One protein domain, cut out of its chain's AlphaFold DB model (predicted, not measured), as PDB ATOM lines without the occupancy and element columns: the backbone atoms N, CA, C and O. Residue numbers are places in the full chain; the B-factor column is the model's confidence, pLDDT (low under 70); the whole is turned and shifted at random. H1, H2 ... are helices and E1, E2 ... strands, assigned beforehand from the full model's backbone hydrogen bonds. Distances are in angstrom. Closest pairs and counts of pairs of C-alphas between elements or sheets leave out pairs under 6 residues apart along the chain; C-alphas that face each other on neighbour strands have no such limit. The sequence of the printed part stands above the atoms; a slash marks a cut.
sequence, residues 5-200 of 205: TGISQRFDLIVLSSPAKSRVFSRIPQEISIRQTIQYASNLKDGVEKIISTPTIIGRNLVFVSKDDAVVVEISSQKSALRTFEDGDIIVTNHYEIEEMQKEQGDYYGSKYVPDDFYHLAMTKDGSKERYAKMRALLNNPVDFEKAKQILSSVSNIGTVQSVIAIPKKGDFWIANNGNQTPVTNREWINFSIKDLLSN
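This is residues 5 to 200 of the 205 residues of an uncharacterized protein of Dictyoglomus sp. NZ13-RE01 (UniProt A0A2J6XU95). Two lobes make up this domain: a twisted five-stranded antiparallel sheet, E1 to E5, with the helical hairpin H1 and H2 over one face, and a three-stranded antiparallel sheet, E6 to E8, with H6 over one face and H5 paired with H6. The two sheets come near each other at their edge strands E1 and E6, H4 makes a corner with H5, and residues 90 to 97 run between the larger sheet and H5. The printed part has 196 residues with seven named helices and eight named strands, in the order E1 E2 H1 H2 E3 E4 E5 H3 H4 H5 H6 E6 E7 E8 H7, of mixed class. It is compact, with a radius of gyration of the C-alphas of 16.8 A and spans of 42 by 40 by 35 A.

The larger sheet holds E1, residues 5 to 7, from C-alpha 5 at (16.339, -26.389, -10.031); E2, 12 to 17, 16.7 A; E3, 60 to 65, 15.9 A; E4, 70 to 75, 16.1 A; and E5, 80 to 83. H1 is residues 30 to 40, 15.2 A, and H2 is 44 to 52, 12.5 A. H3 is 99 to 102, H4 116 to 123, H5 125 to 138, 20.1 A, and H6 145 to 155, 15.7 A. E6 is 164 to 167, E7 172 to 176, E8 189 to 193, and H7 194 to 198, ending at C-alpha 198 (2.959, -16.896, -5.120).

The larger sheet runs E1 E2 E3 E4 E5, with E3 E4 E5 a meander, each strand the antiparallel neighbour of the one before; N 6 and O 13 are 2.8 A apart, N 14 and O 63 2.9 A, N 62 and O 73 2.9 A, N 74 and O 81 2.9 A, each within hydrogen-bond range. H1 and H2 lie on the same face, two layers with the sheet, at heights of 9.2 A and 8.9 A. They touch, C-alphas of Thr 37 and Gly 47 closest at 5.4 A. H3 only grazes the sheet with residues 99 to 102. E6 E7 E8 is a second meander; N 167 and O 172 are 2.8 A apart, N 192 and O 173 2.8 A. H6 is over E6 at a height of 9.4 A. H5 and H6, a helical hairpin, touch at Arg 131 and Val 155, C-alphas 5.8 A apart. H4 and H5 touch only at the corner, Leu 121 and Gly 127 closest, C-alphas 4.0 A apart. In H1, H2, H4, H5, H6 and H7 every O i to N i+4 pair is within hydrogen-bond range; H3 is too short for one.

The C-alphas farthest apart, Lys 112 and Ser 199, are 48.2 A apart. The printed part has no cut. The links E2 to H1, E5 to H3, H3 to H4 and E7 to E8 are long. Mean pLDDT of the printed part is 88.8; residues 86, 109 to 114, 179 and 200 are under 70.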
ATOM      1  N   THR A   5      17.314 -27.105  -9.207       76.31
ATOM      2  CA  THR A   5      16.339 -26.389 -10.031       76.31
ATOM      3  C   THR A   5      15.753 -25.251  -9.211       76.31
ATOM      4  O   THR A   5      15.177 -25.475  -8.147       76.31
ATOM      5  N   GLY A   6      15.927 -24.023  -9.690       82.12
ATOM      6  CA  GLY A   6      15.237 -22.843  -9.188       82.12
ATOM      7  C   GLY A   6      14.115 -22.459 -10.140       82.12
ATOM      8  O   GLY A   6      14.327 -22.444 -11.346       82.12
ATOM      9  N   ILE A   7      12.939 -22.143  -9.612       83.19
ATOM     10  CA  ILE A   7      11.787 -21.678 -10.393       83.19
ATOM     11  C   ILE A   7      11.392 -20.303  -9.851       83.19
ATOM     12  O   ILE A   7      11.315 -20.114  -8.634       83.19
ATOM     13  N   SER A   8      11.176 -19.334 -10.740       84.38
ATOM     14  CA  SER A   8      10.754 -17.970 -10.399       84.38
ATOM     15  C   SER A   8       9.620 -17.501 -11.312       84.38
ATOM     16  O   SER A   8       9.276 -18.160 -12.286       84.38
ATOM     17  N   GLN A   9       9.068 -16.310 -11.058       84.31
ATOM     18  CA  GLN A   9       8.100 -15.691 -11.978       84.31
ATOM     19  C   GLN A   9       8.693 -15.322 -13.346       84.31
ATOM     20  O   GLN A   9       7.944 -14.999 -14.267       84.31
ATOM     21  N   ARG A  10      10.025 -15.253 -13.465       90.06
ATOM     22  CA  ARG A  10      10.707 -14.688 -14.640       90.06
ATOM     23  C   ARG A  10      11.322 -15.767 -15.521       90.06
ATOM     24  O   ARG A  10      11.237 -15.672 -16.743       90.06
ATOM     25  N   PHE A  11      11.942 -16.758 -14.896       92.94
ATOM     26  CA  PHE A  11      12.570 -17.896 -15.551       92.94
ATOM     27  C   PHE A  11      12.787 -19.048 -14.565       92.94
ATOM     28  O   PHE A  11      12.867 -18.845 -13.348       92.94
ATOM     29  N   ASP A  12      12.967 -20.233 -15.129       92.69
ATOM     30  CA  ASP A  12      13.487 -21.424 -14.480       92.69
ATOM     31  C   ASP A  12      15.003 -21.487 -14.685       92.69
ATOM     32  O   ASP A  12      15.525 -21.082 -15.726       92.69
ATOM     33  N   LEU A  13      15.718 -21.995 -13.688       94.25
ATOM     34  CA  LEU A  13      17.160 -22.184 -13.704       94.25
ATOM     35  C   LEU A  13      17.489 -23.626 -13.330       94.25
ATOM     36  O   LEU A  13      17.258 -24.046 -12.198       94.25
ATOM     37  N   ILE A  14      18.061 -24.373 -14.269       94.00
ATOM     38  CA  ILE A  14      18.497 -25.758 -14.076       94.00
ATOM     39  C   ILE A  14      20.020 -25.771 -14.002       94.00
ATOM     40  O   ILE A  14      20.707 -25.294 -14.904       94.00
ATOM     41  N   VAL A  15      20.557 -26.333 -12.924       93.56
ATOM     42  CA  VAL A  15      21.995 -26.361 -12.653       93.56
ATOM     43  C   VAL A  15      22.524 -27.772 -12.855       93.56
ATOM     44  O   VAL A  15      22.127 -28.698 -12.145       93.56
ATOM     45  N   LEU A  16      23.469 -27.935 -13.779       92.25
ATOM     46  CA  LEU A  16      24.181 -29.186 -14.002       92.25
ATOM     47  C   LEU A  16      25.665 -29.008 -13.692       92.25
ATOM     48  O   LEU A  16      26.306 -28.042 -14.104       92.25
ATOM     49  N   SER A  17      26.232 -29.970 -12.973       89.81
ATOM     50  CA  SER A  17      27.678 -30.036 -12.763       89.81
ATOM     51  C   SER A  17      28.404 -30.368 -14.058       89.81
ATOM     52  O   SER A  17      28.111 -31.404 -14.645       89.81
ATOM     53  N   SER A  18      29.402 -29.566 -14.424       92.06
ATOM     54  CA  SER A  18      30.303 -29.858 -15.540       92.06
ATOM     55  C   SER A  18      31.736 -29.723 -15.049       92.06
ATOM     56  O   SER A  18      32.217 -28.600 -14.926       92.06
ATOM     57  N   PRO A  19      32.417 -30.819 -14.661       90.56
ATOM     58  CA  PRO A  19      33.751 -30.725 -14.076       90.56
ATOM     59  C   PRO A  19      34.691 -29.884 -14.946       90.56
ATOM     60  O   PRO A  19      34.803 -30.109 -16.145       90.56
ATOM     61  N   ALA A  20      35.352 -28.898 -14.342       91.75
ATOM     62  CA  ALA A  20      36.343 -28.054 -15.005       91.75
ATOM     63  C   ALA A  20      37.752 -28.409 -14.519       91.75
ATOM     64  O   ALA A  20      37.918 -28.813 -13.364       91.75
ATOM     65  N   LYS A  21      38.757 -28.225 -15.384       92.44
ATOM     66  CA  LYS A  21      40.180 -28.450 -15.064       92.44
ATOM     67  C   LYS A  21      40.654 -27.572 -13.909       92.44
ATOM     68  O   LYS A  21      41.416 -28.019 -13.061       92.44
ATOM     69  N   SER A  22      40.197 -26.324 -13.877       88.69
ATOM     70  CA  SER A  22      40.572 -25.351 -12.858       88.69
ATOM     71  C   SER A  22      39.467 -25.150 -11.826       88.69
ATOM     72  O   SER A  22      38.275 -25.148 -12.142       88.69
ATOM     73  N   ARG A  23      39.888 -24.924 -10.578       88.19
ATOM     74  CA  ARG A  23      39.030 -24.481  -9.478       88.19
ATOM     75  C   ARG A  23      39.698 -23.319  -8.762       88.19
ATOM     76  O   ARG A  23      40.908 -23.350  -8.551       88.19
ATOM     77  N   VAL A  24      38.922 -22.309  -8.380       88.94
ATOM     78  CA  VAL A  24      39.439 -21.115  -7.691       88.94
ATOM     79  C   VAL A  24      38.641 -20.897  -6.409       88.94
ATOM     80  O   VAL A  24      37.589 -20.266  -6.422       88.94
ATOM     81  N   PHE A  25      39.135 -21.449  -5.299       86.94
ATOM     82  CA  PHE A  25      38.433 -21.479  -4.005       86.94
ATOM     83  C   PHE A  25      38.340 -20.124  -3.287       86.94
ATOM     84  O   PHE A  25      37.624 -20.016  -2.301       86.94
ATOM     85  N   SER A  26      39.021 -19.087  -3.777       86.06
ATOM     86  CA  SER A  26      38.924 -17.721  -3.244       86.06
ATOM     87  C   SER A  26      37.679 -16.953  -3.711       86.06
ATOM     88  O   SER A  26      37.525 -15.780  -3.377       86.06
ATOM     89  N   ARG A  27      36.804 -17.573  -4.511       85.81
ATOM     90  CA  ARG A  27      35.607 -16.940  -5.087       85.81
ATOM     91  C   ARG A  27      34.341 -17.271  -4.303       85.81
ATOM     92  O   ARG A  27      34.332 -18.151  -3.448       85.81
ATOM     93  N   ILE A  28      33.265 -16.559  -4.623       81.94
ATOM     94  CA  ILE A  28      31.950 -16.768  -4.015       81.94
ATOM     95  C   ILE A  28      31.403 -18.143  -4.449       81.94
ATOM     96  O   ILE A  28      31.465 -18.472  -5.638       81.94
ATOM     97  N   PRO A  29      30.855 -18.952  -3.520       85.69
ATOM     98  CA  PRO A  29      30.117 -20.164  -3.863       85.69
ATOM     99  C   PRO A  29      28.996 -19.870  -4.858       85.69
ATOM    100  O   PRO A  29      28.168 -18.985  -4.635       85.69
ATOM    101  N   GLN A  30      28.952 -20.624  -5.953       87.44
ATOM    102  CA  GLN A  30      28.049 -20.342  -7.068       87.44
ATOM    103  C   GLN A  30      26.573 -20.418  -6.664       87.44
ATOM    104  O   GLN A  30      25.740 -19.729  -7.243       87.44
ATOM    105  N   GLU A  31      26.248 -21.208  -5.644       88.56
ATOM    106  CA  GLU A  31      24.911 -21.324  -5.072       88.56
ATOM    107  C   GLU A  31      24.389 -19.980  -4.526       88.56
ATOM    108  O   GLU A  31      23.196 -19.696  -4.643       88.56
ATOM    109  N   ILE A  32      25.269 -19.117  -3.999       88.56
ATOM    110  CA  ILE A  32      24.906 -17.762  -3.549       88.56
ATOM    111  C   ILE A  32      24.540 -16.898  -4.756       88.56
ATOM    112  O   ILE A  32      23.484 -16.264  -4.764       88.56
ATOM    113  N   SER A  33      25.373 -16.918  -5.795       89.44
ATOM    114  CA  SER A  33      25.149 -16.165  -7.031       89.44
ATOM    115  C   SER A  33      23.867 -16.618  -7.730       89.44
ATOM    116  O   SER A  33      23.056 -15.794  -8.137       89.44
ATOM    117  N   ILE A  34      23.627 -17.930  -7.786       91.75
ATOM    118  CA  ILE A  34      22.395 -18.529  -8.309       91.75
ATOM    119  C   ILE A  34      21.177 -18.017  -7.536       91.75
ATOM    120  O   ILE A  34      20.201 -17.580  -8.148       91.75
ATOM    121  N   ARG A  35      21.228 -18.022  -6.198       90.94
ATOM    122  CA  ARG A  35      20.134 -17.509  -5.367       90.94
ATOM    123  C   ARG A  35      19.867 -16.027  -5.631       90.94
ATOM    124  O   ARG A  35      18.709 -15.649  -5.784       90.94
ATOM    125  N   GLN A  36      20.911 -15.201  -5.704       90.69
ATOM    126  CA  GLN A  36      20.778 -13.774  -6.006       90.69
ATOM    127  C   GLN A  36      20.186 -13.541  -7.398       90.69
ATOM    128  O   GLN A  36      19.293 -12.709  -7.546       90.69
ATOM    129  N   THR A  37      20.622 -14.307  -8.397       92.62
ATOM    130  CA  THR A  37      20.074 -14.252  -9.753       92.62
ATOM    131  C   THR A  37      18.587 -14.604  -9.767       92.62
ATOM    132  O   THR A  37      17.798 -13.825 -10.286       92.62
ATOM    133  N   ILE A  38      18.177 -15.714  -9.145       90.81
ATOM    134  CA  ILE A  38      16.758 -16.111  -9.066       90.81
ATOM    135  C   ILE A  38      15.910 -15.037  -8.366       90.81
ATOM    136  O   ILE A  38      14.769 -14.800  -8.752       90.81
ATOM    137  N   GLN A  39      16.452 -14.402  -7.325       88.62
ATOM    138  CA  GLN A  39      15.705 -13.465  -6.489       88.62
ATOM    139  C   GLN A  39      15.594 -12.056  -7.088       88.62
ATOM    140  O   GLN A  39      14.570 -11.403  -6.903       88.62
ATOM    141  N   TYR A  40      16.638 -11.574  -7.764       91.50
ATOM    142  CA  TYR A  40      16.757 -10.162  -8.141       91.50
ATOM    143  C   TYR A  40      16.821  -9.908  -9.645       91.50
ATOM    144  O   TYR A  40      16.828  -8.748 -10.055       91.50
ATOM    145  N   ALA A  41      16.898 -10.944 -10.481       94.75
ATOM    146  CA  ALA A  41      16.857 -10.742 -11.921       94.75
ATOM    147  C   ALA A  41      15.455 -10.317 -12.377       94.75
ATOM    148  O   ALA A  41      14.438 -10.928 -12.045       94.75
ATOM    149  N   SER A  42      15.414  -9.265 -13.182       94.62
ATOM    150  CA  SER A  42      14.182  -8.696 -13.730       94.62
ATOM    151  C   SER A  42      13.625  -9.505 -14.907       94.62
ATOM    152  O   SER A  42      12.418  -9.494 -15.157       94.62
ATOM    153  N   ASN A  43      14.493 -10.210 -15.633       94.94
ATOM    154  CA  ASN A  43      14.171 -11.021 -16.804       94.94
ATOM    155  C   ASN A  43      15.307 -12.022 -17.105       94.94
ATOM    156  O   ASN A  43      16.330 -12.039 -16.418       94.94
ATOM    157  N   LEU A  44      15.116 -12.846 -18.143       94.56
ATOM    158  CA  LEU A  44      16.075 -13.861 -18.595       94.56
ATOM    159  C   LEU A  44      17.474 -13.282 -18.862       94.56
ATOM    160  O   LEU A  44      18.461 -13.788 -18.335       94.56
ATOM    161  N   LYS A  45      17.548 -12.203 -19.652       95.88
ATOM    162  CA  LYS A  45      18.805 -11.568 -20.063       95.88
ATOM    163  C   LYS A  45      19.576 -11.024 -18.861       95.88
ATOM    164  O   LYS A  45      20.750 -11.336 -18.710       95.88
ATOM    165  N   ASP A  46      18.904 -10.282 -17.983       96.69
ATOM    166  CA  ASP A  46      19.498  -9.766 -16.742       96.69
ATOM    167  C   ASP A  46      20.003 -10.916 -15.850       96.69
ATOM    168  O   ASP A  46      21.095 -10.849 -15.291       96.69
ATOM    169  N   GLY A  47      19.265 -12.031 -15.773       95.50
ATOM    170  CA  GLY A  47      19.713 -13.219 -15.043       95.50
ATOM    171  C   GLY A  47      20.995 -13.844 -15.610       95.50
ATOM    172  O   GLY A  47      21.906 -14.182 -14.846       95.50
ATOM    173  N   VAL A  48      21.089 -13.950 -16.938       96.19
ATOM    174  CA  VAL A  48      22.282 -14.433 -17.651       96.19
ATOM    175  C   VAL A  48      23.467 -13.476 -17.468       96.19
ATOM    176  O   VAL A  48      24.578 -13.913 -17.175       96.19
ATOM    177  N   GLU A  49      23.250 -12.166 -17.570       96.06
ATOM    178  CA  GLU A  49      24.305 -11.165 -17.377       96.06
ATOM    179  C   GLU A  49      24.865 -11.208 -15.948       96.06
ATOM    180  O   GLU A  49      26.083 -11.291 -15.771       96.06
ATOM    181  N   LYS A  50      23.993 -11.258 -14.931       94.19
ATOM    182  CA  LYS A  50      24.400 -11.371 -13.518       94.19
ATOM    183  C   LYS A  50      25.224 -12.625 -13.237       94.19
ATOM    184  O   LYS A  50      26.180 -12.574 -12.457       94.19
ATOM    185  N   ILE A  51      24.851 -13.767 -13.824       93.44
ATOM    186  CA  ILE A  51      25.563 -15.019 -13.544       93.44
ATOM    187  C   ILE A  51      26.944 -15.034 -14.200       93.44
ATOM    188  O   ILE A  51      27.902 -15.470 -13.569       93.44
ATOM    189  N   ILE A  52      27.063 -14.503 -15.420       93.69
ATOM    190  CA  ILE A  52      28.337 -14.406 -16.146       93.69
ATOM    191  C   ILE A  52      29.275 -13.405 -15.473       93.69
ATOM    192  O   ILE A  52      30.472 -13.662 -15.361       93.69
ATOM    193  N   SER A  53      28.744 -12.285 -14.972       91.69
ATOM    194  CA  SER A  53      29.549 -11.278 -14.276       91.69
ATOM    195  C   SER A  53      30.065 -11.743 -12.913       91.69
ATOM    196  O   SER A  53      30.886 -11.055 -12.308       91.69
ATOM    197  N   THR A  54      29.581 -12.880 -12.403       88.75
ATOM    198  CA  THR A  54      29.951 -13.386 -11.082       88.75
ATOM    199  C   THR A  54      30.973 -14.521 -11.200       88.75
ATOM    200  O   THR A  54      30.636 -15.607 -11.676       88.75
ATOM    201  N   PRO A  55      32.221 -14.332 -10.731       85.31
ATOM    202  CA  PRO A  55      33.243 -15.369 -10.805       85.31
ATOM    203  C   PRO A  55      32.822 -16.656 -10.076       85.31
ATOM    204  O   PRO A  55      32.524 -16.620  -8.885       85.31
ATOM    205  N   THR A  56      32.873 -17.806 -10.758       88.31
ATOM    206  CA  THR A  56      32.581 -19.118 -10.143       88.31
ATOM    207  C   THR A  56      33.844 -19.852  -9.681       88.31
ATOM    208  O   THR A  56      34.942 -19.635 -10.210       88.31
ATOM    209  N   ILE A  57      33.678 -20.741  -8.698       90.69
ATOM    210  CA  ILE A  57      34.705 -21.661  -8.185       90.69
ATOM    211  C   ILE A  57      34.848 -22.888  -9.094       90.69
ATOM    212  O   ILE A  57      35.952 -23.408  -9.253       90.69
ATOM    213  N   ILE A  58      33.739 -23.374  -9.654       90.62
ATOM    214  CA  ILE A  58      33.613 -24.698 -10.278       90.62
ATOM    215  C   ILE A  58      32.858 -24.628 -11.598       90.62
ATOM    216  O   ILE A  58      32.092 -23.703 -11.850       90.62
ATOM    217  N   GLY A  59      33.071 -25.650 -12.422       92.50
ATOM    218  CA  GLY A  59      32.412 -25.768 -13.709       92.50
ATOM    219  C   GLY A  59      30.943 -26.197 -13.632       92.50
ATOM    220  O   GLY A  59      30.575 -27.059 -12.813       92.50
ATOM    221  N   ARG A  60      30.106 -25.598 -14.485       93.81
ATOM    222  CA  ARG A  60      28.664 -25.856 -14.606       93.81
ATOM    223  C   ARG A  60      28.157 -25.631 -16.026       93.81
ATOM    224  O   ARG A  60      28.656 -24.761 -16.731       93.81
ATOM    225  N   ASN A  61      27.073 -26.325 -16.351       95.19
ATOM    226  CA  ASN A  61      26.122 -25.878 -17.361       95.19
ATOM    227  C   ASN A  61      24.872 -25.364 -16.639       95.19
ATOM    228  O   ASN A  61      24.296 -26.074 -15.812       95.19
ATOM    229  N   LEU A  62      24.470 -24.131 -16.927       95.44
ATOM    230  CA  LEU A  62      23.299 -23.486 -16.340       95.44
ATOM    231  C   LEU A  62      22.272 -23.236 -17.434       95.44
ATOM    232  O   LEU A  62      22.566 -22.516 -18.381       95.44
ATOM    233  N   VAL A  63      21.084 -23.813 -17.310       95.44
ATOM    234  CA  VAL A  63      19.999 -23.633 -18.280       95.44
ATOM    235  C   VAL A  63      19.012 -22.634 -17.715       95.44
ATOM    236  O   VAL A  63      18.392 -22.901 -16.690       95.44
ATOM    237  N   PHE A  64      18.870 -21.501 -18.382       95.62
ATOM    238  CA  PHE A  64      17.854 -20.508 -18.090       95.62
ATOM    239  C   PHE A  64      16.701 -20.687 -19.069       95.62
ATOM    240  O   PHE A  64      16.934 -20.726 -20.274       95.62
ATOM    241  N   VAL A  65      15.470 -20.779 -18.573       93.81
ATOM    242  CA  VAL A  65      14.280 -20.980 -19.407       93.81
ATOM    243  C   VAL A  65      13.201 -19.994 -18.993       93.81
ATOM    244  O   VAL A  65      12.740 -20.001 -17.861       93.81
ATOM    245  N   SER A  66      12.778 -19.136 -19.907       93.31
ATOM    246  CA  SER A  66      11.617 -18.264 -19.740       93.31
ATOM    247  C   SER A  66      10.421 -18.809 -20.521       93.31
ATOM    248  O   SER A  66      10.501 -19.829 -21.203       93.31
ATOM    249  N   LYS A  67       9.291 -18.102 -20.461       91.62
ATOM    250  CA  LYS A  67       8.119 -18.432 -21.283       91.62
ATOM    251  C   LYS A  67       8.384 -18.330 -22.794       91.62
ATOM    252  O   LYS A  67       7.698 -19.007 -23.554       91.62
ATOM    253  N   ASP A  68       9.341 -17.507 -23.220       89.56
ATOM    254  CA  ASP A  68       9.539 -17.180 -24.639       89.56
ATOM    255  C   ASP A  68      10.860 -17.711 -25.201       89.56
ATOM    256  O   ASP A  68      10.972 -17.879 -26.411       89.56
ATOM    257  N   ASP A  69      11.843 -17.977 -24.342       91.56
ATOM    258  CA  ASP A  69      13.217 -18.253 -24.762       91.56
ATOM    259  C   ASP A  69      13.997 -19.053 -23.708       91.56
ATOM    260  O   ASP A  69      13.627 -19.046 -22.529       91.56
ATOM    261  N   ALA A  70      15.089 -19.700 -24.112       92.75
ATOM    262  CA  ALA A  70      16.012 -20.417 -23.247       92.75
ATOM    263  C   ALA A  70      17.469 -20.202 -23.670       92.75
ATOM    264  O   ALA A  70      17.807 -20.154 -24.851       92.75
ATOM    265  N   VAL A  71      18.352 -20.125 -22.680       95.81
ATOM    266  CA  VAL A  71      19.787 -19.906 -22.870       95.81
ATOM    267  C   VAL A  71      20.552 -20.851 -21.962       95.81
ATOM    268  O   VAL A  71      20.215 -20.997 -20.786       95.81
ATOM    269  N   VAL A  72      21.614 -21.465 -22.474       96.88
ATOM    270  CA  VAL A  72      22.565 -22.202 -21.641       96.88
ATOM    271  C   VAL A  72      23.839 -21.400 -21.487       96.88
ATOM    272  O   VAL A  72      24.442 -20.971 -22.469       96.88
ATOM    273  N   VAL A  73      24.255 -21.242 -20.236       96.62
ATOM    274  CA  VAL A  73      25.550 -20.693 -19.853       96.62
ATOM    275  C   VAL A  73      26.457 -21.853 -19.469       96.62
ATOM    276  O   VAL A  73      26.263 -22.504 -18.439       96.62
ATOM    277  N   GLU A  74      27.459 -22.114 -20.297       96.81
ATOM    278  CA  GLU A  74      28.566 -23.001 -19.955       96.81
ATOM    279  C   GLU A  74      29.620 -22.162 -19.244       96.81
ATOM    280  O   GLU A  74      30.098 -21.179 -19.801       96.81
ATOM    281  N   ILE A  75      29.962 -22.498 -18.002       95.19
ATOM    282  CA  ILE A  75      30.841 -21.666 -17.177       95.19
ATOM    283  C   ILE A  75      31.888 -22.505 -16.454       95.19
ATOM    284  O   ILE A  75      31.567 -23.512 -15.831       95.19
ATOM    285  N   SER A  76      33.138 -22.051 -16.499       94.56
ATOM    286  CA  SER A  76      34.272 -22.535 -15.712       94.56
ATOM    287  C   SER A  76      34.797 -21.411 -14.815       94.56
ATOM    288  O   SER A  76      34.343 -20.269 -14.873       94.56
ATOM    289  N   SER A  77      35.807 -21.691 -13.988       92.25
ATOM    290  CA  SER A  77      36.451 -20.622 -13.219       92.25
ATOM    291  C   SER A  77      37.228 -19.625 -14.098       92.25
ATOM    292  O   SER A  77      37.686 -18.610 -13.587       92.25
ATOM    293  N   GLN A  78      37.433 -19.887 -15.388       91.75
ATOM    294  CA  GLN A  78      38.210 -19.002 -16.267       91.75
ATOM    295  C   GLN A  78      37.378 -18.374 -17.379       91.75
ATOM    296  O   GLN A  78      37.719 -17.291 -17.845       91.75
ATOM    297  N   LYS A  79      36.319 -19.051 -17.828       93.31
ATOM    298  CA  LYS A  79      35.575 -18.675 -19.028       93.31
ATOM    299  C   LYS A  79      34.092 -18.943 -18.862       93.31
ATOM    300  O   LYS A  79      33.681 -19.770 -18.049       93.31
ATOM    301  N   SER A  80      33.314 -18.274 -19.693       95.56
ATOM    302  CA  SER A  80      31.911 -18.575 -19.910       95.56
ATOM    303  C   SER A  80      31.596 -18.472 -21.393       95.56
ATOM    304  O   SER A  80      32.143 -17.598 -22.064       95.56
ATOM    305  N   ALA A  81      30.672 -19.294 -21.865       96.25
ATOM    306  CA  ALA A  81      30.138 -19.225 -23.213       96.25
ATOM    307  C   ALA A  81      28.624 -19.471 -23.196       96.25
ATOM    308  O   ALA A  81      28.079 -20.055 -22.252       96.25
ATOM    309  N   LEU A  82      27.948 -18.984 -24.233       96.19
ATOM    310  CA  LEU A  82      26.499 -19.054 -24.379       96.19
ATOM    311  C   LEU A  82      26.127 -19.958 -25.547       96.19
ATOM    312  O   LEU A  82      26.707 -19.840 -26.622       96.19
ATOM    313  N   ARG A  83      25.097 -20.782 -25.361       92.81
ATOM    314  CA  ARG A  83      24.364 -21.396 -26.474       92.81
ATOM    315  C   ARG A  83      22.873 -21.139 -26.345       92.81
ATOM    316  O   ARG A  83      22.337 -21.002 -25.243       92.81
ATOM    317  N   THR A  84      22.228 -21.089 -27.496       89.81
ATOM    318  CA  THR A  84      20.778 -20.943 -27.650       89.81
ATOM    319  C   THR A  84      20.238 -22.192 -28.348       89.81
ATOM    320  O   THR A  84      20.978 -23.165 -28.503       89.81
ATOM    321  N   PHE A  85      18.956 -22.213 -28.702       80.69
ATOM    322  CA  PHE A  85      18.356 -23.342 -29.410       80.69
ATOM    323  C   PHE A  85      19.074 -23.640 -30.733       80.69
ATOM    324  O   PHE A  85      19.269 -22.747 -31.556       80.69
ATOM    325  N   GLU A  86      19.371 -24.915 -30.963       66.00
ATOM    326  CA  GLU A  86      19.683 -25.457 -32.286       66.00
ATOM    327  C   GLU A  86      18.457 -26.271 -32.712       66.00
ATOM    328  O   GLU A  86      17.944 -27.051 -31.923       66.00
ATOM    329  N   ASP A  87      17.903 -26.042 -33.905       70.00
ATOM    330  CA  ASP A  87      16.735 -26.788 -34.424       70.00
ATOM    331  C   ASP A  87      15.475 -26.809 -33.523       70.00
ATOM    332  O   ASP A  87      14.594 -27.662 -33.661       70.00
ATOM    333  N   GLY A  88      15.343 -25.831 -32.621       78.94
ATOM    334  CA  GLY A  88      14.183 -25.681 -31.738       78.94
ATOM    335  C   GLY A  88      14.206 -26.551 -30.477       78.94
ATOM    336  O   GLY A  88      13.200 -26.597 -29.770       78.94
ATOM    337  N   ASP A  89      15.320 -27.217 -30.164       86.00
ATOM    338  CA  ASP A  89      15.529 -27.930 -28.906       86.00
ATOM    339  C   ASP A  89      16.878 -27.578 -28.252       86.00
ATOM    340  O   ASP A  89      17.751 -26.926 -28.825       86.00
ATOM    341  N   ILE A  90      17.018 -27.928 -26.970       89.81
ATOM    342  CA  ILE A  90      18.275 -27.775 -26.240       89.81
ATOM    343  C   ILE A  90      18.442 -28.922 -25.248       89.81
ATOM    344  O   ILE A  90      17.582 -29.179 -24.404       89.81
ATOM    345  N   ILE A  91      19.561 -29.632 -25.358       92.12
ATOM    346  CA  ILE A  91      19.893 -30.769 -24.495       92.12
ATOM    347  C   ILE A  91      21.137 -30.419 -23.708       92.12
ATOM    348  O   ILE A  91      22.150 -29.997 -24.263       92.12
ATOM    349  N   VAL A  92      21.077 -30.610 -22.396       93.94
ATOM    350  CA  VAL A  92      22.184 -30.287 -21.504       93.94
ATOM    351  C   VAL A  92      22.432 -31.462 -20.584       93.94
ATOM    352  O   VAL A  92      21.533 -31.932 -19.891       93.94
ATOM    353  N   THR A  93      23.673 -31.933 -20.571       93.44
ATOM    354  CA  THR A  93      24.154 -32.941 -19.624       93.44
ATOM    355  C   THR A  93      25.346 -32.368 -18.847       93.44
ATOM    356  O   THR A  93      25.438 -31.158 -18.645       93.44
ATOM    357  N   ASN A  94      26.248 -33.210 -18.351       92.94
ATOM    358  CA  ASN A  94      27.337 -32.821 -17.452       92.94
ATOM    359  C   ASN A  94      28.637 -32.431 -18.181       92.94
ATOM    360  O   ASN A  94      29.696 -32.356 -17.565       92.94
ATOM    361  N   HIS A  95      28.600 -32.233 -19.498       93.38
ATOM    362  CA  HIS A  95      29.778 -31.860 -20.276       93.38
ATOM    363  C   HIS A  95      29.561 -30.564 -21.053       93.38
ATOM    364  O   HIS A  95      28.424 -30.213 -21.361       93.38
ATOM    365  N   TYR A  96      30.648 -29.845 -21.320       95.44
ATOM    366  CA  TYR A  96      30.617 -28.670 -22.187       95.44
ATOM    367  C   TYR A  96      30.431 -29.083 -23.647       95.44
ATOM    368  O   TYR A  96      31.108 -30.007 -24.108       95.44
ATOM    369  N   GLU A  97      29.547 -28.390 -24.358       94.31
ATOM    370  CA  GLU A  97      29.305 -28.575 -25.791       94.31
ATOM    371  C   GLU A  97      30.163 -27.612 -26.618       94.31
ATOM    372  O   GLU A  97      30.733 -28.016 -27.630       94.31
ATOM    373  N   ILE A  98      30.324 -26.359 -26.173       95.00
ATOM    374  CA  ILE A  98      30.994 -25.310 -26.956       95.00
ATOM    375  C   ILE A  98      32.497 -25.602 -27.025       95.00
ATOM    376  O   ILE A  98      33.132 -25.839 -25.998       95.00
ATOM    377  N   GLU A  99      33.095 -25.562 -28.222       94.81
ATOM    378  CA  GLU A  99      34.483 -25.999 -28.463       94.81
ATOM    379  C   GLU A  99      35.502 -25.340 -27.510       94.81
ATOM    380  O   GLU A  99      36.397 -25.995 -26.966       94.81
ATOM    381  N   GLU A 100      35.362 -24.040 -27.252       94.88
ATOM    382  CA  GLU A 100      36.237 -23.315 -26.325       94.88
ATOM    383  C   GLU A 100      36.062 -23.738 -24.862       94.88
ATOM    384  O   GLU A 100      37.040 -23.758 -24.112       94.88
ATOM    385  N   MET A 101      34.852 -24.141 -24.475       96.50
ATOM    386  CA  MET A 101      34.536 -24.655 -23.146       96.50
ATOM    387  C   MET A 101      34.942 -26.123 -23.002       96.50
ATOM    388  O   MET A 101      35.406 -26.526 -21.936       96.50
ATOM    389  N   GLN A 102      34.912 -26.919 -24.074       95.31
ATOM    390  CA  GLN A 102      35.449 -28.284 -24.069       95.31
ATOM    391  C   GLN A 102      36.934 -28.323 -23.671       95.31
ATOM    392  O   GLN A 102      37.374 -29.277 -23.027       95.31
ATOM    393  N   LYS A 103      37.704 -27.270 -23.987       94.75
ATOM    394  CA  LYS A 103      39.113 -27.122 -23.570       94.75
ATOM    395  C   LYS A 103      39.255 -26.956 -22.050       94.75
ATOM    396  O   LYS A 103      40.284 -27.353 -21.496       94.75
ATOM    397  N   GLU A 104      38.219 -26.458 -21.378       94.94
ATOM    398  CA  GLU A 104      38.123 -26.299 -19.920       94.94
ATOM    399  C   GLU A 104      37.585 -27.553 -19.207       94.94
ATOM    400  O   GLU A 104      37.661 -27.628 -17.979       94.94
ATOM    401  N   GLN A 105      37.052 -28.539 -19.942       94.56
ATOM    402  CA  GLN A 105      36.486 -29.768 -19.378       94.56
ATOM    403  C   GLN A 105      37.544 -30.524 -18.569       94.56
ATOM    404  O   GLN A 105      38.564 -30.958 -19.105       94.56
ATOM    405  N   GLY A 106      37.289 -30.678 -17.275       90.19
ATOM    406  CA  GLY A 106      38.100 -31.478 -16.370       90.19
ATOM    407  C   GLY A 106      37.626 -32.920 -16.304       90.19
ATOM    408  O   GLY A 106      36.517 -33.255 -16.741       90.19
ATOM    409  N   ASP A 107      38.470 -33.746 -15.699       84.00
ATOM    410  CA  ASP A 107      38.132 -35.123 -15.391       84.00
ATOM    411  C   ASP A 107      37.050 -35.184 -14.319       84.00
ATOM    412  O   ASP A 107      36.933 -34.336 -13.423       84.00
ATOM    413  N   TYR A 108      36.239 -36.224 -14.423       75.19
ATOM    414  CA  TYR A 108      35.280 -36.541 -13.393       75.19
ATOM    415  C   TYR A 108      36.003 -37.346 -12.323       75.19
ATOM    416  O   TYR A 108      36.603 -38.383 -12.593       75.19
ATOM    417  N   TYR A 109      35.950 -36.852 -11.095       64.12
ATOM    418  CA  TYR A 109      36.478 -37.579  -9.956       64.12
ATOM    419  C   TYR A 109      35.399 -38.525  -9.464       64.12
ATOM    420  O   TYR A 109      34.297 -38.079  -9.136       64.12
ATOM    421  N   GLY A 110      35.723 -39.804  -9.348       60.19
ATOM    422  CA  GLY A 110      34.861 -40.713  -8.624       60.19
ATOM    423  C   GLY A 110      35.615 -41.561  -7.615       60.19
ATOM    424  O   GLY A 110      36.831 -41.481  -7.447       60.19
ATOM    425  N   SER A 111      34.824 -42.298  -6.855       57.31
ATOM    426  CA  SER A 111      35.250 -43.077  -5.705       57.31
ATOM    427  C   SER A 111      35.161 -44.557  -6.055       57.31
ATOM    428  O   SER A 111      34.194 -44.976  -6.686       57.31
ATOM    429  N   LYS A 112      36.117 -45.359  -5.572       56.53
ATOM    430  CA  LYS A 112      36.148 -46.831  -5.700       56.53
ATOM    431  C   LYS A 112      34.951 -47.565  -5.066       56.53
ATOM    432  O   LYS A 112      34.903 -48.786  -5.090       56.53
ATOM    433  N   TYR A 113      34.030 -46.837  -4.437       67.62
ATOM    434  CA  TYR A 113      32.859 -47.374  -3.736       67.62
ATOM    435  C   TYR A 113      31.544 -47.165  -4.502       67.62
ATOM    436  O   TYR A 113      30.467 -47.390  -3.956       67.62
ATOM    437  N   VAL A 114      31.615 -46.676  -5.738       69.31
ATOM    438  CA  VAL A 114      30.453 -46.399  -6.585       69.31
ATOM    439  C   VAL A 114      30.301 -47.564  -7.569       69.31
ATOM    440  O   VAL A 114      31.285 -47.859  -8.239       69.31
ATOM    441  N   PRO A 115      29.127 -48.222  -7.675       77.12
ATOM    442  CA  PRO A 115      28.913 -49.279  -8.665       77.12
ATOM    443  C   PRO A 115      29.285 -48.811 -10.075       77.12
ATOM    444  O   PRO A 115      28.905 -47.698 -10.445       77.12
ATOM    445  N   ASP A 116      29.977 -49.648 -10.849       76.31
ATOM    446  CA  ASP A 116      30.601 -49.259 -12.125       76.31
ATOM    447  C   ASP A 116      29.615 -48.628 -13.118       76.31
ATOM    448  O   ASP A 116      29.896 -47.565 -13.671       76.31
ATOM    449  N   ASP A 117      28.414 -49.192 -13.277       75.12
ATOM    450  CA  ASP A 117      27.399 -48.641 -14.188       75.12
ATOM    451  C   ASP A 117      26.903 -47.255 -13.744       75.12
ATOM    452  O   ASP A 117      26.690 -46.346 -14.552       75.12
ATOM    453  N   PHE A 118      26.735 -47.061 -12.431       78.44
ATOM    454  CA  PHE A 118      26.339 -45.768 -11.878       78.44
ATOM    455  C   PHE A 118      27.489 -44.760 -11.964       78.44
ATOM    456  O   PHE A 118      27.259 -43.598 -12.304       78.44
ATOM    457  N   TYR A 119      28.722 -45.204 -11.712       80.62
ATOM    458  CA  TYR A 119      29.924 -44.406 -11.907       80.62
ATOM    459  C   TYR A 119      30.016 -43.929 -13.356       80.62
ATOM    460  O   TYR A 119      30.156 -42.733 -13.588       80.62
ATOM    461  N   HIS A 120      29.869 -44.829 -14.331       81.69
ATOM    462  CA  HIS A 120      29.934 -44.488 -15.748       81.69
ATOM    463  C   HIS A 120      28.892 -43.431 -16.113       81.69
ATOM    464  O   HIS A 120      29.244 -42.327 -16.523       81.69
ATOM    465  N   LEU A 121      27.608 -43.712 -15.885       80.50
ATOM    466  CA  LEU A 121      26.528 -42.827 -16.330       80.50
ATOM    467  C   LEU A 121      26.507 -41.470 -15.609       80.50
ATOM    468  O   LEU A 121      26.190 -40.442 -16.224       80.50
ATOM    469  N   ALA A 122      26.805 -41.447 -14.307       76.62
ATOM    470  CA  ALA A 122      26.686 -40.243 -13.486       76.62
ATOM    471  C   ALA A 122      27.999 -39.464 -13.336       76.62
ATOM    472  O   ALA A 122      27.951 -38.266 -13.060       76.62
ATOM    473  N   MET A 123      29.149 -40.122 -13.491       79.75
ATOM    474  CA  MET A 123      30.462 -39.592 -13.116       79.75
ATOM    475  C   MET A 123      31.502 -39.742 -14.230       79.75
ATOM    476  O   MET A 123      32.689 -39.747 -13.929       79.75
ATOM    477  N   THR A 124      31.119 -39.850 -15.504       85.81
ATOM    478  CA  THR A 124      32.083 -39.760 -16.611       85.81
ATOM    479  C   THR A 124      31.589 -38.849 -17.729       85.81
ATOM    480  O   THR A 124      30.391 -38.594 -17.893       85.81
ATOM    481  N   LYS A 125      32.540 -38.357 -18.532       88.06
ATOM    482  CA  LYS A 125      32.238 -37.604 -19.754       88.06
ATOM    483  C   LYS A 125      31.508 -38.484 -20.768       88.06
ATOM    484  O   LYS A 125      30.583 -38.006 -21.417       88.06
ATOM    485  N   ASP A 126      31.891 -39.749 -20.875       89.50
ATOM    486  CA  ASP A 126      31.299 -40.670 -21.841       89.50
ATOM    487  C   ASP A 126      29.866 -41.035 -21.454       89.50
ATOM    488  O   ASP A 126      28.978 -40.945 -22.294       89.50
ATOM    489  N   GLY A 127      29.587 -41.294 -20.173       89.81
ATOM    490  CA  GLY A 127      28.219 -41.488 -19.690       89.81
ATOM    491  C   GLY A 127      27.352 -40.228 -19.815       89.81
ATOM    492  O   GLY A 127      26.149 -40.307 -20.067       89.81
ATOM    493  N   SER A 128      27.954 -39.040 -19.698       91.62
ATOM    494  CA  SER A 128      27.293 -37.763 -20.001       91.62
ATOM    495  C   SER A 128      26.901 -37.656 -21.485       91.62
ATOM    496  O   SER A 128      25.757 -37.316 -21.797       91.62
ATOM    497  N   LYS A 129      27.809 -38.020 -22.402       93.12
ATOM    498  CA  LYS A 129      27.556 -38.074 -23.853       93.12
ATOM    499  C   LYS A 129      26.540 -39.145 -24.245       93.12
ATOM    500  O   LYS A 129      25.702 -38.904 -25.106       93.12
ATOM    501  N   GLU A 130      26.574 -40.304 -23.599       93.38
ATOM    502  CA  GLU A 130      25.609 -41.384 -23.818       93.38
ATOM    503  C   GLU A 130      24.188 -40.930 -23.460       93.38
ATOM    504  O   GLU A 130      23.259 -41.081 -24.257       93.38
ATOM    505  N   ARG A 131      24.018 -40.278 -22.299       92.56
ATOM    506  CA  ARG A 131      22.733 -39.676 -21.912       92.56
ATOM    507  C   ARG A 131      22.293 -38.589 -22.885       92.56
ATOM    508  O   ARG A 131      21.112 -38.543 -23.220       92.56
ATOM    509  N   TYR A 132      23.217 -37.754 -23.358       93.56
ATOM    510  CA  TYR A 132      22.918 -36.744 -24.374       93.56
ATOM    511  C   TYR A 132      22.364 -37.395 -25.647       93.56
ATOM    512  O   TYR A 132      21.269 -37.049 -26.088       93.56
ATOM    513  N   ALA A 133      23.070 -38.390 -26.197       93.44
ATOM    514  CA  ALA A 133      22.656 -39.091 -27.409       93.44
ATOM    515  C   ALA A 133      21.291 -39.776 -27.234       93.44
ATOM    516  O   ALA A 133      20.440 -39.709 -28.120       93.44
ATOM    517  N   LYS A 134      21.046 -40.373 -26.061       93.69
ATOM    518  CA  LYS A 134      19.762 -40.994 -25.725       93.69
ATOM    519  C   LYS A 134      18.620 -39.980 -25.649       93.69
ATOM    520  O   LYS A 134      17.550 -40.245 -26.188       93.69
ATOM    521  N   MET A 135      18.840 -38.817 -25.028       92.81
ATOM    522  CA  MET A 135      17.851 -37.731 -25.027       92.81
ATOM    523  C   MET A 135      17.582 -37.242 -26.449       92.81
ATOM    524  O   MET A 135      16.420 -37.143 -26.832       92.81
ATOM    525  N   ARG A 136      18.631 -37.017 -27.250       91.25
ATOM    526  CA  ARG A 136      18.506 -36.548 -28.638       91.25
ATOM    527  C   ARG A 136      17.708 -37.519 -29.501       91.25
ATOM    528  O   ARG A 136      16.848 -37.085 -30.252       91.25
ATOM    529  N   ALA A 137      17.942 -38.822 -29.359       91.81
ATOM    530  CA  ALA A 137      17.219 -39.847 -30.112       91.81
ATOM    531  C   ALA A 137      15.730 -39.955 -29.732       91.81
ATOM    532  O   ALA A 137      14.924 -40.437 -30.525       91.81
ATOM    533  N   LEU A 138      15.360 -39.549 -28.513       90.69
ATOM    534  CA  LEU A 138      13.984 -39.616 -28.019       90.69
ATOM    535  C   LEU A 138      13.216 -38.302 -28.175       90.69
ATOM    536  O   LEU A 138      11.988 -38.326 -28.060       90.69
ATOM    537  N   LEU A 139      13.918 -37.191 -28.394       88.00
ATOM    538  CA  LEU A 139      13.323 -35.881 -28.598       88.00
ATOM    539  C   LEU A 139      12.667 -35.803 -29.975       88.00
ATOM    540  O   LEU A 139      13.288 -36.017 -31.012       88.00
ATOM    541  N   ASN A 140      11.380 -35.481 -29.964       79.06
ATOM    542  CA  ASN A 140      10.598 -35.129 -31.131       79.06
ATOM    543  C   ASN A 140       9.709 -33.935 -30.769       79.06
ATOM    544  O   ASN A 140       9.108 -33.905 -29.699       79.06
ATOM    545  N   ASN A 141       9.635 -32.935 -31.643       73.12
ATOM    546  CA  ASN A 141       8.780 -31.773 -31.416       73.12
ATOM    547  C   ASN A 141       7.360 -32.055 -31.947       73.12
ATOM    548  O   ASN A 141       7.237 -32.468 -33.103       73.12
ATOM    549  N   PRO A 142       6.287 -31.813 -31.168       81.19
ATOM    550  CA  PRO A 142       6.262 -31.312 -29.787       81.19
ATOM    551  C   PRO A 142       6.450 -32.411 -28.721       81.19
ATOM    552  O   PRO A 142       5.974 -33.533 -28.882       81.19
ATOM    553  N   VAL A 143       7.059 -32.049 -27.586       87.25
ATOM    554  CA  VAL A 143       7.173 -32.905 -26.391       87.25
ATOM    555  C   VAL A 143       6.065 -32.546 -25.400       87.25
ATOM    556  O   VAL A 143       6.020 -31.422 -24.898       87.25
ATOM    557  N   ASP A 144       5.176 -33.492 -25.102       90.12
ATOM    558  CA  ASP A 144       4.189 -33.355 -24.028       90.12
ATOM    559  C   ASP A 144       4.714 -33.893 -22.682       90.12
ATOM    560  O   ASP A 144       5.853 -34.352 -22.564       90.12
ATOM    561  N   PHE A 145       3.884 -33.813 -21.638       91.44
ATOM    562  CA  PHE A 145       4.249 -34.254 -20.291       91.44
ATOM    563  C   PHE A 145       4.622 -35.746 -20.225       91.44
ATOM    564  O   PHE A 145       5.646 -36.094 -19.633       91.44
ATOM    565  N   GLU A 146       3.838 -36.629 -20.849       92.19
ATOM    566  CA  GLU A 146       4.090 -38.076 -20.805       92.19
ATOM    567  C   GLU A 146       5.360 -38.439 -21.578       92.19
ATOM    568  O   GLU A 146       6.179 -39.242 -21.117       92.19
ATOM    569  N   LYS A 147       5.593 -37.778 -22.715       92.62
ATOM    570  CA  LYS A 147       6.824 -37.931 -23.480       92.62
ATOM    571  C   LYS A 147       8.038 -37.414 -22.710       92.62
ATOM    572  O   LYS A 147       9.055 -38.107 -22.656       92.62
ATOM    573  N   ALA A 148       7.941 -36.252 -22.060       93.69
ATOM    574  CA  ALA A 148       9.002 -35.723 -21.202       93.69
ATOM    575  C   ALA A 148       9.325 -36.687 -20.048       93.69
ATOM    576  O   ALA A 148      10.495 -36.983 -19.789       93.69
ATOM    577  N   LYS A 149       8.299 -37.253 -19.405       94.44
ATOM    578  CA  LYS A 149       8.454 -38.268 -18.358       94.44
ATOM    579  C   LYS A 149       9.145 -39.530 -18.879       94.44
ATOM    580  O   LYS A 149      10.044 -40.044 -18.211       94.44
ATOM    581  N   GLN A 150       8.796 -40.003 -20.078       93.56
ATOM    582  CA  GLN A 150       9.472 -41.131 -20.727       93.56
ATOM    583  C   GLN A 150      10.957 -40.829 -20.985       93.56
ATOM    584  O   GLN A 150      11.817 -41.649 -20.656       93.56
ATOM    585  N   ILE A 151      11.267 -39.650 -21.538       94.25
ATOM    586  CA  ILE A 151      12.645 -39.211 -21.806       94.25
ATOM    587  C   ILE A 151      13.451 -39.204 -20.506       94.25
ATOM    588  O   ILE A 151      14.496 -39.854 -20.440       94.25
ATOM    589  N   LEU A 152      12.944 -38.550 -19.456       94.00
ATOM    590  CA  LEU A 152      13.608 -38.491 -18.154       94.00
ATOM    591  C   LEU A 152      13.808 -39.885 -17.553       94.00
ATOM    592  O   LEU A 152      14.900 -40.187 -17.074       94.00
ATOM    593  N   SER A 153      12.801 -40.757 -17.619       92.75
ATOM    594  CA  SER A 153      12.895 -42.132 -17.098       92.75
ATOM    595  C   SER A 153      13.999 -42.919 -17.805       92.75
ATOM    596  O   SER A 153      14.716 -43.693 -17.179       92.75
ATOM    597  N   SER A 154      14.192 -42.668 -19.102       92.12
ATOM    598  CA  SER A 154      15.206 -43.339 -19.913       92.12
ATOM    599  C   SER A 154      16.647 -42.952 -19.550       92.12
ATOM    600  O   SER A 154      17.557 -43.753 -19.764       92.12
ATOM    601  N   VAL A 155      16.868 -41.750 -19.010       91.38
ATOM    602  CA  VAL A 155      18.206 -41.236 -18.647       91.38
ATOM    603  C   VAL A 155      18.447 -41.159 -17.140       91.38
ATOM    604  O   VAL A 155      19.539 -40.787 -16.704       91.38
ATOM    605  N   SER A 156      17.440 -41.514 -16.343       90.88
ATOM    606  CA  SER A 156      17.531 -41.599 -14.888       90.88
ATOM    607  C   SER A 156      18.297 -42.846 -14.451       90.88
ATOM    608  O   SER A 156      18.296 -43.868 -15.131       90.88
ATOM    609  N   ASN A 157      18.937 -42.776 -13.286       86.69
ATOM    610  CA  ASN A 157      19.695 -43.880 -12.701       86.69
ATOM    611  C   ASN A 157      19.418 -43.997 -11.194       86.69
ATOM    612  O   ASN A 157      18.682 -43.199 -10.617       86.69
ATOM    613  N   ILE A 158      20.032 -44.979 -10.533       85.69
ATOM    614  CA  ILE A 158      19.839 -45.236  -9.096       85.69
ATOM    615  C   ILE A 158      20.173 -44.038  -8.184       85.69
ATOM    616  O   ILE A 158      19.751 -44.019  -7.033       85.69
ATOM    617  N   GLY A 159      20.905 -43.034  -8.673       84.94
ATOM    618  CA  GLY A 159      21.212 -41.797  -7.952       84.94
ATOM    619  C   GLY A 159      20.295 -40.615  -8.285       84.94
ATOM    620  O   GLY A 159      20.521 -39.520  -7.771       84.94
ATOM    621  N   THR A 160      19.278 -40.781  -9.136       88.56
ATOM    622  CA  THR A 160      18.339 -39.705  -9.483       88.56
ATOM    623  C   THR A 160      17.372 -39.438  -8.326       88.56
ATOM    624  O   THR A 160      16.393 -40.159  -8.134       88.56
ATOM    625  N   VAL A 161      17.652 -38.376  -7.564       89.44
ATOM    626  CA  VAL A 161      16.900 -37.967  -6.359       89.44
ATOM    627  C   VAL A 161      15.837 -36.890  -6.604       89.44
ATOM    628  O   VAL A 161      15.007 -36.644  -5.736       89.44
ATOM    629  N   GLN A 162      15.861 -36.236  -7.766       90.56
ATOM    630  CA  GLN A 162      14.881 -35.228  -8.169       90.56
ATOM    631  C   GLN A 162      14.621 -35.339  -9.673       90.56
ATOM    632  O   GLN A 162      15.528 -35.640 -10.452       90.56
ATOM    633  N   SER A 163      13.383 -35.093 -10.091       93.25
ATOM    634  CA  SER A 163      13.013 -34.890 -11.490       93.25
ATOM    635  C   SER A 163      11.894 -33.869 -11.573       93.25
ATOM    636  O   SER A 163      10.971 -33.898 -10.759       93.25
ATOM    637  N   VAL A 164      12.020 -32.951 -12.528       93.75
ATOM    638  CA  VAL A 164      11.113 -31.821 -12.710       93.75
ATOM    639  C   VAL A 164      10.774 -31.705 -14.190       93.75
ATOM    640  O   VAL A 164      11.662 -31.808 -15.035       93.75
ATOM    641  N   ILE A 165       9.499 -31.488 -14.492       94.38
ATOM    642  CA  ILE A 165       9.018 -31.101 -15.821       94.38
ATOM    643  C   ILE A 165       8.308 -29.767 -15.642       94.38
ATOM    644  O   ILE A 165       7.420 -29.672 -14.803       94.38
ATOM    645  N   ALA A 166       8.684 -28.745 -16.401       92.69
ATOM    646  CA  ALA A 166       8.058 -27.428 -16.339       92.69
ATOM    647  C   ALA A 166       7.483 -27.047 -17.704       92.69
ATOM    648  O   ALA A 166       8.043 -27.387 -18.746       92.69
ATOM    649  N   ILE A 167       6.368 -26.318 -17.690       92.00
ATOM    650  CA  ILE A 167       5.787 -25.662 -18.860       92.00
ATOM    651  C   ILE A 167       5.752 -24.155 -18.560       92.00
ATOM    652  O   ILE A 167       4.719 -23.635 -18.120       92.00
ATOM    653  N   PRO A 168       6.855 -23.424 -18.816       90.50
ATOM    654  CA  PRO A 168       7.004 -22.024 -18.408       90.50
ATOM    655  C   PRO A 168       5.894 -21.102 -18.925       90.50
ATOM    656  O   PRO A 168       5.430 -20.222 -18.207       90.50
ATOM    657  N   LYS A 169       5.391 -21.340 -20.147       90.25
ATOM    658  CA  LYS A 169       4.268 -20.573 -20.724       90.25
ATOM    659  C   LYS A 169       2.973 -20.670 -19.916       90.25
ATOM    660  O   LYS A 169       2.180 -19.735 -19.950       90.25
ATOM    661  N   LYS A 170       2.747 -21.796 -19.234       91.62
ATOM    662  CA  LYS A 170       1.572 -22.014 -18.377       91.62
ATOM    663  C   LYS A 170       1.845 -21.646 -16.917       91.62
ATOM    664  O   LYS A 170       0.905 -21.399 -16.175       91.62
ATOM    665  N   GLY A 171       3.119 -21.575 -16.525       91.19
ATOM    666  CA  GLY A 171       3.514 -21.445 -15.124       91.19
ATOM    667  C   GLY A 171       3.273 -22.725 -14.319       91.19
ATOM    668  O   GLY A 171       3.227 -22.659 -13.093       91.19
ATOM    669  N   ASP A 172       3.123 -23.863 -14.999       93.25
ATOM    670  CA  ASP A 172       2.898 -25.168 -14.381       93.25
ATOM    671  C   ASP A 172       4.199 -25.958 -14.339       93.25
ATOM    672  O   ASP A 172       4.993 -25.930 -15.284       93.25
ATOM    673  N   PHE A 173       4.393 -26.723 -13.273       93.75
ATOM    674  CA  PHE A 173       5.478 -27.685 -13.184       93.75
ATOM    675  C   PHE A 173       5.059 -28.918 -12.390       93.75
ATOM    676  O   PHE A 173       4.145 -28.887 -11.570       93.75
ATOM    677  N   TRP A 174       5.745 -30.023 -12.639       94.88
ATOM    678  CA  TRP A 174       5.554 -31.282 -11.950       94.88
ATOM    679  C   TRP A 174       6.868 -31.710 -11.323       94.88
ATOM    680  O   TRP A 174       7.914 -31.655 -11.972       94.88
ATOM    681  N   ILE A 175       6.801 -32.181 -10.083       93.69
ATOM    682  CA  ILE A 175       7.942 -32.760  -9.375       93.69
ATOM    683  C   ILE A 175       7.639 -34.228  -9.104       93.69
ATOM    684  O   ILE A 175       6.575 -34.567  -8.581       93.69
ATOM    685  N   ALA A 176       8.586 -35.098  -9.443       93.56
ATOM    686  CA  ALA A 176       8.505 -36.502  -9.083       93.56
ATOM    687  C   ALA A 176       8.689 -36.671  -7.561       93.56
ATOM    688  O   ALA A 176       9.691 -36.229  -6.991       93.56
ATOM    689  N   ASN A 177       7.717 -37.299  -6.903       87.06
ATOM    690  CA  ASN A 177       7.709 -37.530  -5.463       87.06
ATOM    691  C   ASN A 177       8.740 -38.606  -5.084       87.06
ATOM    692  O   ASN A 177       8.781 -39.685  -5.674       87.06
ATOM    693  N   ASN A 178       9.571 -38.320  -4.079       73.56
ATOM    694  CA  ASN A 178      10.685 -39.188  -3.710       73.56
ATOM    695  C   ASN A 178      10.228 -40.446  -2.950       73.56
ATOM    696  O   ASN A 178      10.832 -41.494  -3.135       73.56
ATOM    697  N   GLY A 179       9.168 -40.399  -2.129       67.44
ATOM    698  CA  GLY A 179       8.575 -41.580  -1.463       67.44
ATOM    699  C   GLY A 179       9.531 -42.523  -0.691       67.44
ATOM    700  O   GLY A 179       9.086 -43.568  -0.225       67.44
ATOM    701  N   ASN A 180      10.813 -42.158  -0.544       77.19
ATOM    702  CA  ASN A 180      11.976 -42.917  -0.054       77.19
ATOM    703  C   ASN A 180      12.692 -43.861  -1.047       77.19
ATOM    704  O   ASN A 180      13.469 -44.707  -0.601       77.19
ATOM    705  N   GLN A 181      12.482 -43.761  -2.365       83.31
ATOM    706  CA  GLN A 181      13.136 -44.657  -3.333       83.31
ATOM    707  C   GLN A 181      13.560 -43.956  -4.631       83.31
ATOM    708  O   GLN A 181      12.764 -43.289  -5.290       83.31
ATOM    709  N   THR A 182      14.792 -44.214  -5.070       87.31
ATOM    710  CA  THR A 182      15.343 -43.760  -6.355       87.31
ATOM    711  C   THR A 182      15.259 -44.852  -7.445       87.31
ATOM    712  O   THR A 182      15.183 -46.037  -7.111       87.31
ATOM    713  N   PRO A 183      15.267 -44.497  -8.751       90.25
ATOM    714  CA  PRO A 183      15.095 -43.147  -9.289       90.25
ATOM    715  C   PRO A 183      13.691 -42.607  -9.002       90.25
ATOM    716  O   PRO A 183      12.692 -43.295  -9.225       90.25
ATOM    717  N   VAL A 184      13.610 -41.353  -8.559       92.00
ATOM    718  CA  VAL A 184      12.316 -40.724  -8.241       92.00
ATOM    719  C   VAL A 184      11.440 -40.535  -9.481       92.00
ATOM    720  O   VAL A 184      10.222 -40.539  -9.387       92.00
ATOM    721  N   THR A 185      12.044 -40.449 -10.666       91.44
ATOM    722  CA  THR A 185      11.379 -40.237 -11.963       91.44
ATOM    723  C   THR A 185      10.262 -41.240 -12.256       91.44
ATOM    724  O   THR A 185       9.258 -40.895 -12.879       91.44
ATOM    725  N   ASN A 186      10.416 -42.474 -11.767       89.75
ATOM    726  CA  ASN A 186       9.479 -43.576 -11.995       89.75
ATOM    727  C   ASN A 186       8.325 -43.603 -10.977       89.75
ATOM    728  O   ASN A 186       7.579 -44.579 -10.912       89.75
ATOM    729  N   ARG A 187       8.208 -42.570 -10.137       90.12
ATOM    730  CA  ARG A 187       7.211 -42.471  -9.069       90.12
ATOM    731  C   ARG A 187       6.041 -41.585  -9.482       90.12
ATOM    732  O   ARG A 187       5.848 -41.264 -10.655       90.12
ATOM    733  N   GLU A 188       5.224 -41.249  -8.493       93.25
ATOM    734  CA  GLU A 188       4.151 -40.276  -8.614       93.25
ATOM    735  C   GLU A 188       4.707 -38.892  -8.975       93.25
ATOM    736  O   GLU A 188       5.783 -38.506  -8.519       93.25
ATOM    737  N   TRP A 189       3.959 -38.143  -9.781       95.19
ATOM    738  CA  TRP A 189       4.289 -36.776 -10.167       95.19
ATOM    739  C   TRP A 189       3.234 -35.830  -9.607       95.19
ATOM    740  O   TRP A 189       2.055 -35.968  -9.916       95.19
ATOM    741  N   ILE A 190       3.672 -34.863  -8.807       94.81
ATOM    742  CA  ILE A 190       2.801 -33.868  -8.179       94.81
ATOM    743  C   ILE A 190       2.862 -32.593  -9.012       94.81
ATOM    744  O   ILE A 190       3.957 -32.100  -9.289       94.81
ATOM    745  N   ASN A 191       1.702 -32.078  -9.416       95.19
ATOM    746  CA  ASN A 191       1.577 -30.823 -10.152       95.19
ATOM    747  C   ASN A 191       1.534 -29.617  -9.203       95.19
ATOM    748  O   ASN A 191       0.913 -29.673  -8.143       95.19
ATOM    749  N   PHE A 192       2.151 -28.522  -9.635       93.00
ATOM    750  CA  PHE A 192       2.126 -27.225  -8.982       93.00
ATOM    751  C   PHE A 192       1.942 -26.116 -10.022       93.00
ATOM    752  O   PHE A 192       2.430 -26.225 -11.150       93.00
ATOM    753  N   SER A 193       1.329 -25.009  -9.596       92.44
ATOM    754  CA  SER A 193       1.298 -23.756 -10.350       92.44
ATOM    755  C   SER A 193       2.093 -22.677  -9.620       92.44
ATOM    756  O   SER A 193       1.884 -22.427  -8.430       92.44
ATOM    757  N   ILE A 194       2.982 -21.982 -10.336       88.12
ATOM    758  CA  ILE A 194       3.730 -20.828  -9.807       88.12
ATOM    759  C   ILE A 194       2.763 -19.754  -9.301       88.12
ATOM    760  O   ILE A 194       3.028 -19.105  -8.288       88.12
ATOM    761  N   LYS A 195       1.634 -19.568  -9.992       86.62
ATOM    762  CA  LYS A 195       0.633 -18.568  -9.621       86.62
ATOM    763  C   LYS A 195       0.060 -18.845  -8.231       86.62
ATOM    764  O   LYS A 195       0.011 -17.927  -7.418       86.62
ATOM    765  N   ASP A 196      -0.301 -20.094  -7.958       88.56
ATOM    766  CA  ASP A 196      -0.912 -20.503  -6.688       88.56
ATOM    767  C   ASP A 196       0.097 -20.481  -5.532       88.56
ATOM    768  O   ASP A 196      -0.241 -20.166  -4.392       88.56
ATOM    769  N   LEU A 197       1.368 -20.771  -5.823       85.88
ATOM    770  CA  LEU A 197       2.438 -20.686  -4.828       85.88
ATOM    771  C   LEU A 197       2.725 -19.240  -4.413       85.88
ATOM    772  O   LEU A 197       3.045 -18.983  -3.254       85.88
ATOM    773  N   LEU A 198       2.610 -18.296  -5.348       80.50
ATOM    774  CA  LEU A 198       2.959 -16.896  -5.120       80.50
ATOM    775  C   LEU A 198       1.768 -16.013  -4.758       80.50
ATOM    776  O   LEU A 198       1.978 -14.934  -4.211       80.50
ATOM    777  N   SER A 199       0.529 -16.459  -4.984       76.31
ATOM    778  CA  SER A 199      -0.669 -15.733  -4.541       76.31
ATOM    779  C   SER A 199      -0.732 -15.558  -3.022       76.31
ATOM    780  O   SER A 199      -1.399 -14.649  -2.540       76.31
ATOM    781  N   ASN A 200      -0.000 -16.386  -2.271       63.03
ATOM    782  CA  ASN A 200       0.106 -16.310  -0.814       63.03
ATOM    783  C   ASN A 200       1.307 -15.476  -0.329       63.03
ATOM    784  O   ASN A 200       1.523 -15.351   0.875       63.03
TER     785      ASN A 200